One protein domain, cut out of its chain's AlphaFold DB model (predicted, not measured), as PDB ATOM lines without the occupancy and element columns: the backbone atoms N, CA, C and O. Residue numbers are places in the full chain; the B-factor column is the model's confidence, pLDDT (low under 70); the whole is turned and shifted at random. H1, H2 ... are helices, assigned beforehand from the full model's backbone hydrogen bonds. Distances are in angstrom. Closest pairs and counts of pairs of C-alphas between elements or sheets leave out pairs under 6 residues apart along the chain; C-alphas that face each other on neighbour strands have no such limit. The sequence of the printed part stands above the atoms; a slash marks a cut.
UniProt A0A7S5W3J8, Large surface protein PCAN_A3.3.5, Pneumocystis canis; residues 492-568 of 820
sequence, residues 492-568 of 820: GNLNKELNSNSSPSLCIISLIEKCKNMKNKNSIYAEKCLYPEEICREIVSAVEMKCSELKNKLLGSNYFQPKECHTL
ATOM      1  N   GLY A 492     150.897 134.397 140.548       81.31
ATOM      2  CA  GLY A 492     149.607 134.940 140.120       81.31
ATOM      3  C   GLY A 492     148.475 134.812 141.147       81.31
ATOM      4  O   GLY A 492     147.449 135.479 140.999       81.31
ATOM      5  N   ASN A 493     148.639 134.013 142.209       81.62
ATOM      6  CA  ASN A 493     147.637 133.850 143.270       81.62
ATOM      7  C   ASN A 493     147.908 134.753 144.486       81.62
ATOM      8  O   ASN A 493     146.993 134.998 145.272       81.62
ATOM      9  N   LEU A 494     149.129 135.287 144.640       84.06
ATOM     10  CA  LEU A 494     149.529 136.073 145.816       84.06
ATOM     11  C   LEU A 494     149.068 137.537 145.726       84.06
ATOM     12  O   LEU A 494     148.904 138.191 146.754       84.06
ATOM     13  N   ASN A 495     148.785 138.033 144.515       78.88
ATOM     14  CA  ASN A 495     148.321 139.403 144.248       78.88
ATOM     15  C   ASN A 495     147.177 139.846 145.177       78.88
ATOM     16  O   ASN A 495     147.219 140.923 145.761       78.88
ATOM     17  N   LYS A 496     146.160 138.998 145.373       75.19
ATOM     18  CA  LYS A 496     145.004 139.344 146.217       75.19
ATOM     19  C   LYS A 496     145.362 139.484 147.700       75.19
ATOM     20  O   LYS A 496     144.766 140.320 148.368       75.19
ATOM     21  N   GLU A 497     146.345 138.728 148.183       79.12
ATOM     22  CA  GLU A 497     146.829 138.819 149.567       79.12
ATOM     23  C   GLU A 497     147.688 140.076 149.761       79.12
ATOM     24  O   GLU A 497     147.509 140.801 150.730       79.12
ATOM     25  N   LEU A 498     148.538 140.413 148.782       76.88
ATOM     26  CA  LEU A 498     149.367 141.632 148.769       76.88
ATOM     27  C   LEU A 498     148.559 142.946 148.745       76.88
ATOM     28  O   LEU A 498     149.128 144.022 148.914       76.88
ATOM     29  N   ASN A 499     147.245 142.877 148.512       67.81
ATOM     30  CA  ASN A 499     146.327 144.018 148.565       67.81
ATOM     31  C   ASN A 499     145.251 143.848 149.670       67.81
ATOM     32  O   ASN A 499     144.227 144.531 149.622       67.81
ATOM     33  N   SER A 500     145.444 142.945 150.644       67.31
ATOM     34  CA  SER A 500     144.465 142.639 151.699       67.31
ATOM     35  C   SER A 500     145.094 142.532 153.092       67.31
ATOM     36  O   SER A 500     146.141 141.926 153.277       67.31
ATOM     37  N   ASN A 501     144.387 143.029 154.112       64.50
ATOM     38  CA  ASN A 501     144.770 142.884 155.525       64.50
ATOM     39  C   ASN A 501     144.250 141.568 156.158       64.50
ATOM     40  O   ASN A 501     144.179 141.448 157.381       64.50
ATOM     41  N   SER A 502     143.801 140.606 155.346       63.78
ATOM     42  CA  SER A 502     143.226 139.331 155.797       63.78
ATOM     43  C   SER A 502     144.281 138.253 156.073       63.78
ATOM     44  O   SER A 502     145.408 138.314 155.592       63.78
ATOM     45  N   SER A 503     143.884 137.190 156.784       64.88
ATOM     46  CA  SER A 503     144.632 135.923 156.761       64.88
ATOM     47  C   SER A 503     144.777 135.429 155.305       64.88
ATOM     48  O   SER A 503     143.805 135.578 154.554       64.88
ATOM     49  N   PRO A 504     145.930 134.856 154.889       71.88
ATOM     50  CA  PRO A 504     146.257 134.605 153.479       71.88
ATOM     51  C   PRO A 504     145.532 133.371 152.900       71.88
ATOM     52  O   PRO A 504     146.131 132.353 152.551       71.88
ATOM     53  N   SER A 505     144.203 133.446 152.869       77.06
ATOM     54  CA  SER A 505     143.271 132.347 152.596       77.06
ATOM     55  C   SER A 505     143.388 131.732 151.197       77.06
ATOM     56  O   SER A 505     143.289 130.514 151.063       77.06
ATOM     57  N   LEU A 506     143.639 132.533 150.162       79.56
ATOM     58  CA  LEU A 506     143.823 132.064 148.790       79.56
ATOM     59  C   LEU A 506     145.200 131.426 148.625       79.56
ATOM     60  O   LEU A 506     145.292 130.356 148.027       79.56
ATOM     61  N   CYS A 507     146.242 132.009 149.231       86.56
ATOM     62  CA  CYS A 507     147.552 131.359 149.313       86.56
ATOM     63  C   CYS A 507     147.432 129.973 149.962       86.56
ATOM     64  O   CYS A 507     147.922 128.994 149.404       86.56
ATOM     65  N   ILE A 508     146.723 129.868 151.094       85.31
ATOM     66  CA  ILE A 508     146.506 128.605 151.814       85.31
ATOM     67  C   ILE A 508     145.763 127.590 150.930       85.31
ATOM     68  O   ILE A 508     146.206 126.447 150.824       85.31
ATOM     69  N   ILE A 509     144.682 127.991 150.251       82.75
ATOM     70  CA  ILE A 509     143.912 127.114 149.349       82.75
ATOM     71  C   ILE A 509     144.783 126.604 148.189       82.75
ATOM     72  O   ILE A 509     144.860 125.392 147.968       82.75
ATOM     73  N   SER A 510     145.475 127.500 147.478       82.75
ATOM     74  CA  SER A 510     146.351 127.140 146.357       82.75
ATOM     75  C   SER A 510     147.526 126.266 146.807       82.75
ATOM     76  O   SER A 510     147.855 125.286 146.140       82.75
ATOM     77  N   LEU A 511     148.128 126.558 147.965       83.31
ATOM     78  CA  LEU A 511     149.206 125.761 148.550       83.31
ATOM     79  C   LEU A 511     148.733 124.348 148.900       83.31
ATOM     80  O   LEU A 511     149.396 123.379 148.543       83.31
ATOM     81  N   ILE A 512     147.562 124.214 149.524       79.31
ATOM     82  CA  ILE A 512     146.949 122.919 149.845       79.31
ATOM     83  C   ILE A 512     146.660 122.108 148.574       79.31
ATOM     84  O   ILE A 512     146.862 120.893 148.570       79.31
ATOM     85  N   GLU A 513     146.213 122.748 147.491       77.69
ATOM     86  CA  GLU A 513     146.041 122.092 146.190       77.69
ATOM     87  C   GLU A 513     147.374 121.552 145.645       77.69
ATOM     88  O   GLU A 513     147.438 120.396 145.221       77.69
ATOM     89  N   LYS A 514     148.467 122.329 145.723       76.00
ATOM     90  CA  LYS A 514     149.794 121.835 145.317       76.00
ATOM     91  C   LYS A 514     150.279 120.715 146.242       76.00
ATOM     92  O   LYS A 514     150.684 119.668 145.742       76.00
ATOM     93  N   CYS A 515     150.168 120.866 147.563       74.50
ATOM     94  CA  CYS A 515     150.560 119.845 148.543       74.50
ATOM     95  C   CYS A 515     149.835 118.502 148.321       74.50
ATOM     96  O   CYS A 515     150.477 117.457 148.378       74.50
ATOM     97  N   LYS A 516     148.537 118.507 147.972       68.44
ATOM     98  CA  LYS A 516     147.771 117.287 147.625       68.44
ATOM     99  C   LYS A 516     148.371 116.506 146.446       68.44
ATOM    100  O   LYS A 516     148.300 115.279 146.436       68.44
ATOM    101  N   ASN A 517     148.966 117.209 145.480       53.44
ATOM    102  CA  ASN A 517     149.564 116.625 144.277       53.44
ATOM    103  C   ASN A 517     151.069 116.316 144.429       53.44
ATOM    104  O   ASN A 517     151.625 115.570 143.628       53.44
ATOM    105  N   MET A 518     151.738 116.830 145.468       53.47
ATOM    106  CA  MET A 518     153.171 116.618 145.736       53.47
ATOM    107  C   MET A 518     153.455 115.399 146.636       53.47
ATOM    108  O   MET A 518     154.387 115.424 147.434       53.47
ATOM    109  N   LYS A 519     152.679 114.311 146.498       42.91
ATOM    110  CA  LYS A 519     152.699 113.129 147.395       42.91
ATOM    111  C   LYS A 519     154.065 112.461 147.638       42.91
ATOM    112  O   LYS A 519     154.194 111.740 148.622       42.91
ATOM    113  N   ASN A 520     155.062 112.700 146.785       45.84
ATOM    114  CA  ASN A 520     156.362 112.031 146.818       45.84
ATOM    115  C   ASN A 520     157.534 113.042 146.823       45.84
ATOM    116  O   ASN A 520     158.351 112.960 145.917       45.84
ATOM    117  N   LYS A 521     157.640 114.039 147.728       54.62
ATOM    118  CA  LYS A 521     158.819 114.955 147.777       54.62
ATOM    119  C   LYS A 521     159.257 115.374 149.194       54.62
ATOM    120  O   LYS A 521     158.411 115.764 149.985       54.62
ATOM    121  N   ASN A 522     160.582 115.317 149.421       56.41
ATOM    122  CA  ASN A 522     161.449 115.883 150.483       56.41
ATOM    123  C   ASN A 522     160.825 116.353 151.824       56.41
ATOM    124  O   ASN A 522     159.905 117.169 151.866       56.41
ATOM    125  N   SER A 523     161.443 115.935 152.934       61.56
ATOM    126  CA  SER A 523     160.963 116.129 154.316       61.56
ATOM    127  C   SER A 523     160.494 117.547 154.679       61.56
ATOM    128  O   SER A 523     159.447 117.703 155.308       61.56
ATOM    129  N   ILE A 524     161.211 118.598 154.266       63.16
ATOM    130  CA  ILE A 524     160.898 119.975 154.685       63.16
ATOM    131  C   ILE A 524     159.724 120.550 153.861       63.16
ATOM    132  O   ILE A 524     158.999 121.428 154.334       63.16
ATOM    133  N   TYR A 525     159.424 119.994 152.679       71.44
ATOM    134  CA  TYR A 525     158.152 120.270 151.995       71.44
ATOM    135  C   TYR A 525     156.985 119.646 152.757       71.44
ATOM    136  O   TYR A 525     155.949 120.294 152.884       71.44
ATOM    137  N   ALA A 526     157.150 118.438 153.310       71.50
ATOM    138  CA  ALA A 526     156.144 117.850 154.190       71.50
ATOM    139  C   ALA A 526     155.939 118.721 155.444       71.50
ATOM    140  O   ALA A 526     154.800 119.057 155.756       71.50
ATOM    141  N   GLU A 527     157.015 119.191 156.091       77.44
ATOM    142  CA  GLU A 527     156.934 120.151 157.206       77.44
ATOM    143  C   GLU A 527     156.141 121.412 156.829       77.44
ATOM    144  O   GLU A 527     155.140 121.726 157.475       77.44
ATOM    145  N   LYS A 528     156.520 122.124 155.761       79.31
ATOM    146  CA  LYS A 528     155.827 123.365 155.381       79.31
ATOM    147  C   LYS A 528     154.397 123.123 154.858       79.31
ATOM    148  O   LYS A 528     153.524 123.945 155.128       79.31
ATOM    149  N   CYS A 529     154.103 121.980 154.228       78.88
ATOM    150  CA  CYS A 529     152.734 121.579 153.864       78.88
ATOM    151  C   CYS A 529     151.845 121.232 155.076       78.88
ATOM    152  O   CYS A 529     150.625 121.352 154.973       78.88
ATOM    153  N   LEU A 530     152.412 120.837 156.226       79.69
ATOM    154  CA  LEU A 530     151.650 120.685 157.475       79.69
ATOM    155  C   LEU A 530     151.248 122.052 158.067       79.69
ATOM    156  O   LEU A 530     150.180 122.168 158.666       79.69
ATOM    157  N   TYR A 531     152.075 123.094 157.916       84.12
ATOM    158  CA  TYR A 531     151.857 124.436 158.488       84.12
ATOM    159  C   TYR A 531     151.608 125.519 157.404       84.12
ATOM    160  O   TYR A 531     152.321 126.527 157.380       84.12
ATOM    161  N   PRO A 532     150.591 125.372 156.521       83.19
ATOM    162  CA  PRO A 532     150.419 126.214 155.330       83.19
ATOM    163  C   PRO A 532     150.232 127.706 155.645       83.19
ATOM    164  O   PRO A 532     150.664 128.557 154.877       83.19
ATOM    165  N   GLU A 533     149.643 128.042 156.791       85.50
ATOM    166  CA  GLU A 533     149.495 129.426 157.260       85.50
ATOM    167  C   GLU A 533     150.821 130.142 157.548       85.50
ATOM    168  O   GLU A 533     150.949 131.335 157.282       85.50
ATOM    169  N   GLU A 534     151.791 129.434 158.131       86.00
ATOM    170  CA  GLU A 534     153.095 129.999 158.493       86.00
ATOM    171  C   GLU A 534     153.884 130.317 157.224       86.00
ATOM    172  O   GLU A 534     154.301 131.455 157.017       86.00
ATOM    173  N   ILE A 535     153.990 129.330 156.332       85.19
ATOM    174  CA  ILE A 535     154.694 129.474 155.058       85.19
ATOM    175  C   ILE A 535     153.988 130.457 154.114       85.19
ATOM    176  O   ILE A 535     154.669 131.213 153.435       85.19
ATOM    177  N   CYS A 536     152.653 130.557 154.117       88.75
ATOM    178  CA  CYS A 536     151.967 131.614 153.365       88.75
ATOM    179  C   CYS A 536     152.270 133.018 153.906       88.75
ATOM    180  O   CYS A 536     152.441 133.938 153.108       88.75
ATOM    181  N   ARG A 537     152.404 133.199 155.229       87.12
ATOM    182  CA  ARG A 537     152.862 134.478 155.802       87.12
ATOM    183  C   ARG A 537     154.324 134.777 155.437       87.12
ATOM    184  O   ARG A 537     154.621 135.910 155.065       87.12
ATOM    185  N   GLU A 538     155.211 133.777 155.457       87.81
ATOM    186  CA  GLU A 538     156.599 133.913 154.977       87.81
ATOM    187  C   GLU A 538     156.667 134.291 153.481       87.81
ATOM    188  O   GLU A 538     157.395 135.213 153.116       87.81
ATOM    189  N   ILE A 539     155.890 133.625 152.615       88.75
ATOM    190  CA  ILE A 539     155.867 133.861 151.160       88.75
ATOM    191  C   ILE A 539     155.301 135.239 150.821       88.75
ATOM    192  O   ILE A 539     155.934 135.976 150.068       88.75
ATOM    193  N   VAL A 540     154.133 135.607 151.362       88.56
ATOM    194  CA  VAL A 540     153.503 136.903 151.056       88.56
ATOM    195  C   VAL A 540     154.428 138.048 151.472       88.56
ATOM    196  O   VAL A 540     154.679 138.932 150.659       88.56
ATOM    197  N   SER A 541     155.040 137.979 152.661       87.00
ATOM    198  CA  SER A 541     156.017 138.981 153.109       87.00
ATOM    199  C   SER A 541     157.279 139.019 152.231       87.00
ATOM    200  O   SER A 541     157.765 140.099 151.889       87.00
ATOM    201  N   ALA A 542     157.800 137.864 151.799       87.75
ATOM    202  CA  ALA A 542     158.953 137.809 150.899       87.75
ATOM    203  C   ALA A 542     158.663 138.436 149.524       87.75
ATOM    204  O   ALA A 542     159.505 139.158 148.984       87.75
ATOM    205  N   VAL A 543     157.469 138.203 148.968       89.31
ATOM    206  CA  VAL A 543     157.046 138.823 147.707       89.31
ATOM    207  C   VAL A 543     156.764 140.313 147.897       89.31
ATOM    208  O   VAL A 543     157.217 141.104 147.076       89.31
ATOM    209  N   GLU A 544     156.132 140.736 148.994       88.06
ATOM    210  CA  GLU A 544     155.888 142.152 149.314       88.06
ATOM    211  C   GLU A 544     157.191 142.966 149.388       88.06
ATOM    212  O   GLU A 544     157.294 144.046 148.787       88.06
ATOM    213  N   MET A 545     158.219 142.428 150.056       88.06
ATOM    214  CA  MET A 545     159.555 143.031 150.098       88.06
ATOM    215  C   MET A 545     160.150 143.161 148.691       88.06
ATOM    216  O   MET A 545     160.604 144.244 148.323       88.06
ATOM    217  N   LYS A 546     160.065 142.114 147.857       89.06
ATOM    218  CA  LYS A 546     160.502 142.158 146.449       89.06
ATOM    219  C   LYS A 546     159.727 143.189 145.617       89.06
ATOM    220  O   LYS A 546     160.347 143.940 144.860       89.06
ATOM    221  N   CYS A 547     158.399 143.266 145.764       89.94
ATOM    222  CA  CYS A 547     157.566 144.270 145.093       89.94
ATOM    223  C   CYS A 547     158.032 145.690 145.454       89.94
ATOM    224  O   CYS A 547     158.154 146.559 144.586       89.94
ATOM    225  N   SER A 548     158.300 145.913 146.743       89.81
ATOM    226  CA  SER A 548     158.682 147.204 147.319       89.81
ATOM    227  C   SER A 548     160.105 147.611 146.937       89.81
ATOM    228  O   SER A 548     160.327 148.747 146.519       89.81
ATOM    229  N   GLU A 549     161.061 146.681 146.981       89.38
ATOM    230  CA  GLU A 549     162.417 146.886 146.471       89.38
ATOM    231  C   GLU A 549     162.417 147.270 144.992       89.38
ATOM    232  O   GLU A 549     163.087 148.231 144.613       89.38
ATOM    233  N   LEU A 550     161.675 146.542 144.148       90.31
ATOM    234  CA  LEU A 550     161.599 146.851 142.723       90.31
ATOM    235  C   LEU A 550     160.948 148.219 142.494       90.31
ATOM    236  O   LEU A 550     161.499 149.032 141.758       90.31
ATOM    237  N   LYS A 551     159.832 148.522 143.169       90.88
ATOM    238  CA  LYS A 551     159.200 149.850 143.126       90.88
ATOM    239  C   LYS A 551     160.192 150.958 143.498       90.88
ATOM    240  O   LYS A 551     160.289 151.942 142.770       90.88
ATOM    241  N   ASN A 552     160.971 150.783 144.562       89.12
ATOM    242  CA  ASN A 552     161.963 151.768 144.998       89.12
ATOM    243  C   ASN A 552     163.125 151.903 143.997       89.12
ATOM    244  O   ASN A 552     163.521 153.022 143.680       89.12
ATOM    245  N   LYS A 553     163.615 150.797 143.417       88.44
ATOM    246  CA  LYS A 553     164.627 150.805 142.340       88.44
ATOM    247  C   LYS A 553     164.118 151.500 141.068       88.44
ATOM    248  O   LYS A 553     164.891 152.173 140.394       88.44
ATOM    249  N   LEU A 554     162.825 151.375 140.760       88.69
ATOM    250  CA  LEU A 554     162.180 152.016 139.609       88.69
ATOM    251  C   LEU A 554     161.824 153.497 139.838       88.69
ATOM    252  O   LEU A 554     161.743 154.246 138.870       88.69
ATOM    253  N   LEU A 555     161.603 153.922 141.086       85.31
ATOM    254  CA  LEU A 555     161.379 155.329 141.453       85.31
ATOM    255  C   LEU A 555     162.693 156.097 141.673       85.31
ATOM    256  O   LEU A 555     162.756 157.294 141.412       85.31
ATOM    257  N   GLY A 556     163.745 155.417 142.139       73.31
ATOM    258  CA  GLY A 556     165.032 156.020 142.497       73.31
ATOM    259  C   GLY A 556     165.905 156.479 141.324       73.31
ATOM    260  O   GLY A 556     166.963 157.055 141.558       73.31
ATOM    261  N   SER A 557     165.497 156.249 140.069       65.06
ATOM    262  CA  SER A 557     166.218 156.742 138.891       65.06
ATOM    263  C   SER A 557     165.280 157.196 137.776       65.06
ATOM    264  O   SER A 557     164.463 156.434 137.268       65.06
ATOM    265  N   ASN A 558     165.485 158.434 137.322       55.84
ATOM    266  CA  ASN A 558     164.869 158.969 136.105       55.84
ATOM    267  C   ASN A 558     165.618 158.544 134.817       55.84
ATOM    268  O   ASN A 558     165.169 158.867 133.717       55.84
ATOM    269  N   TYR A 559     166.771 157.864 134.932       65.88
ATOM    270  CA  TYR A 559     167.689 157.567 133.824       65.88
ATOM    271  C   TYR A 559     168.440 156.235 134.016       65.88
ATOM    272  O   TYR A 559     169.608 156.207 134.406       65.88
ATOM    273  N   PHE A 560     167.790 155.119 133.678       76.19
ATOM    274  CA  PHE A 560     168.440 153.801 133.645       76.19
ATOM    275  C   PHE A 560     169.478 153.703 132.517       76.19
ATOM    276  O   PHE A 560     169.244 154.176 131.400       76.19
ATOM    277  N   GLN A 561     170.608 153.058 132.787       71.44
ATOM    278  CA  GLN A 561     171.628 152.723 131.793       71.44
ATOM    279  C   GLN A 561     171.246 151.438 131.023       71.44
ATOM    280  O   GLN A 561     170.543 150.584 131.573       71.44
ATOM    281  N   PRO A 562     171.759 151.208 129.795       67.69
ATOM    282  CA  PRO A 562     171.458 149.993 129.020       67.69
ATOM    283  C   PRO A 562     171.730 148.678 129.772       67.69
ATOM    284  O   PRO A 562     170.964 147.725 129.664       67.69
ATOM    285  N   LYS A 563     172.779 148.641 130.608       67.62
ATOM    286  CA  LYS A 563     173.125 147.481 131.452       67.62
ATOM    287  C   LYS A 563     172.099 147.177 132.559       67.62
ATOM    288  O   LYS A 563     172.015 146.044 133.021       67.62
ATOM    289  N   GLU A 564     171.328 148.172 132.993       73.50
ATOM    290  CA  GLU A 564     170.347 148.057 134.086       73.50
ATOM    291  C   GLU A 564     168.985 147.597 133.556       73.50
ATOM    292  O   GLU A 564     168.309 146.790 134.196       73.50
ATOM    293  N   CYS A 565     168.632 148.049 132.346       80.38
ATOM    294  CA  CYS A 565     167.411 147.692 131.625       80.38
ATOM    295  C   CYS A 565     167.107 146.191 131.648       80.38
ATOM    296  O   CYS A 565     166.019 145.794 132.058       80.38
ATOM    297  N   HIS A 566     168.067 145.343 131.269       71.31
ATOM    298  CA  HIS A 566     167.857 143.894 131.196       71.31
ATOM    299  C   HIS A 566     167.537 143.256 132.566       71.31
ATOM    300  O   HIS A 566     166.713 142.344 132.649       71.31
ATOM    301  N   THR A 567     168.132 143.749 133.657       76.38
ATOM    302  CA  THR A 567     167.885 143.221 135.010       76.38
ATOM    303  C   THR A 567     166.579 143.741 135.605       76.38
ATOM    304  O   THR A 567     165.807 142.949 136.144       76.38
ATOM    305  N   LEU A 568     166.284 145.033 135.453       83.44
ATOM    306  CA  LEU A 568     165.040 145.616 135.960       83.44
ATOM    307  C   LEU A 568     163.815 145.131 135.164       83.44
ATOM    308  O   LEU A 568     162.781 144.848 135.762       83.44
TER     309      LEU A 568
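What this domain is: This is residues 492 to 568 of the 820 residues of the protein "Large surface protein PCAN_A3.3.5" of Pneumocystis canis (UniProt A0A7S5W3J8). One long helix, H3, makes the longest axis of a loose frame, with H1 and H2 gathered at its first end; past its last end the printed part folds back into the short H4, of which residues 562 to 567 stand free. The printed part has 77 residues, with four named helices in the order H1, H2, H3, H4 and no named strand: all helix. It is loose, with a radius of gyration of the C-alphas of 16.6 A, and elongated, spanning 48 by 29 by 17 A.

Where its parts are: Begin at residues 492 to 504, which hold no named element. Find C-alpha 505 at (143.271, 132.347, 152.596); there H1, residues 505 to 517, begins and runs 18.9 A. H2 follows in residues 523 to 530. From C-alpha 532 at (150.419, 126.214, 155.330), H3 runs 34.1 A to residue 555. H4, residues 562 to 568, ends at (165.040, 145.616, 135.960).

How they stand to each other: Look at Ile 508 and Pro 532, the closest C-alphas of H1 and H3, 5.8 A apart; these helices touch through residues 507 to 512 and 532 to 536 alone, at a steep tilt of 63 degrees. H1, with residues 511 to 515 alone, only just touches H2, with 3 pairs of C-alphas within 8 A; the closest are Cys 515 and Cys 529, 6.0 A apart. H2 and H3 are close but not clearly touching, about perpendicular at 84 degrees, with C-alphas 528 and 535 closest at 6.2 A. H3 and H4 are also close but not clearly touching, with C-alphas 550 and 568 closest at 7.7 A. H4 is apart from H1 and H2. Every O i to N i+4 pair is within hydrogen-bond range in H2 and H3, against 8 of 9 in H1 and 1 of 3 in H4, where 2 of 4 O i to N i+3 pairs are.

The domain as a whole: C-alphas 520 and 558, the two farthest apart, are 48.9 A apart. The printed part has no cut and no long link. The pLDDT is under 70 at residues 499 to 503, 516 to 524, 557 to 559 and 562 to 563.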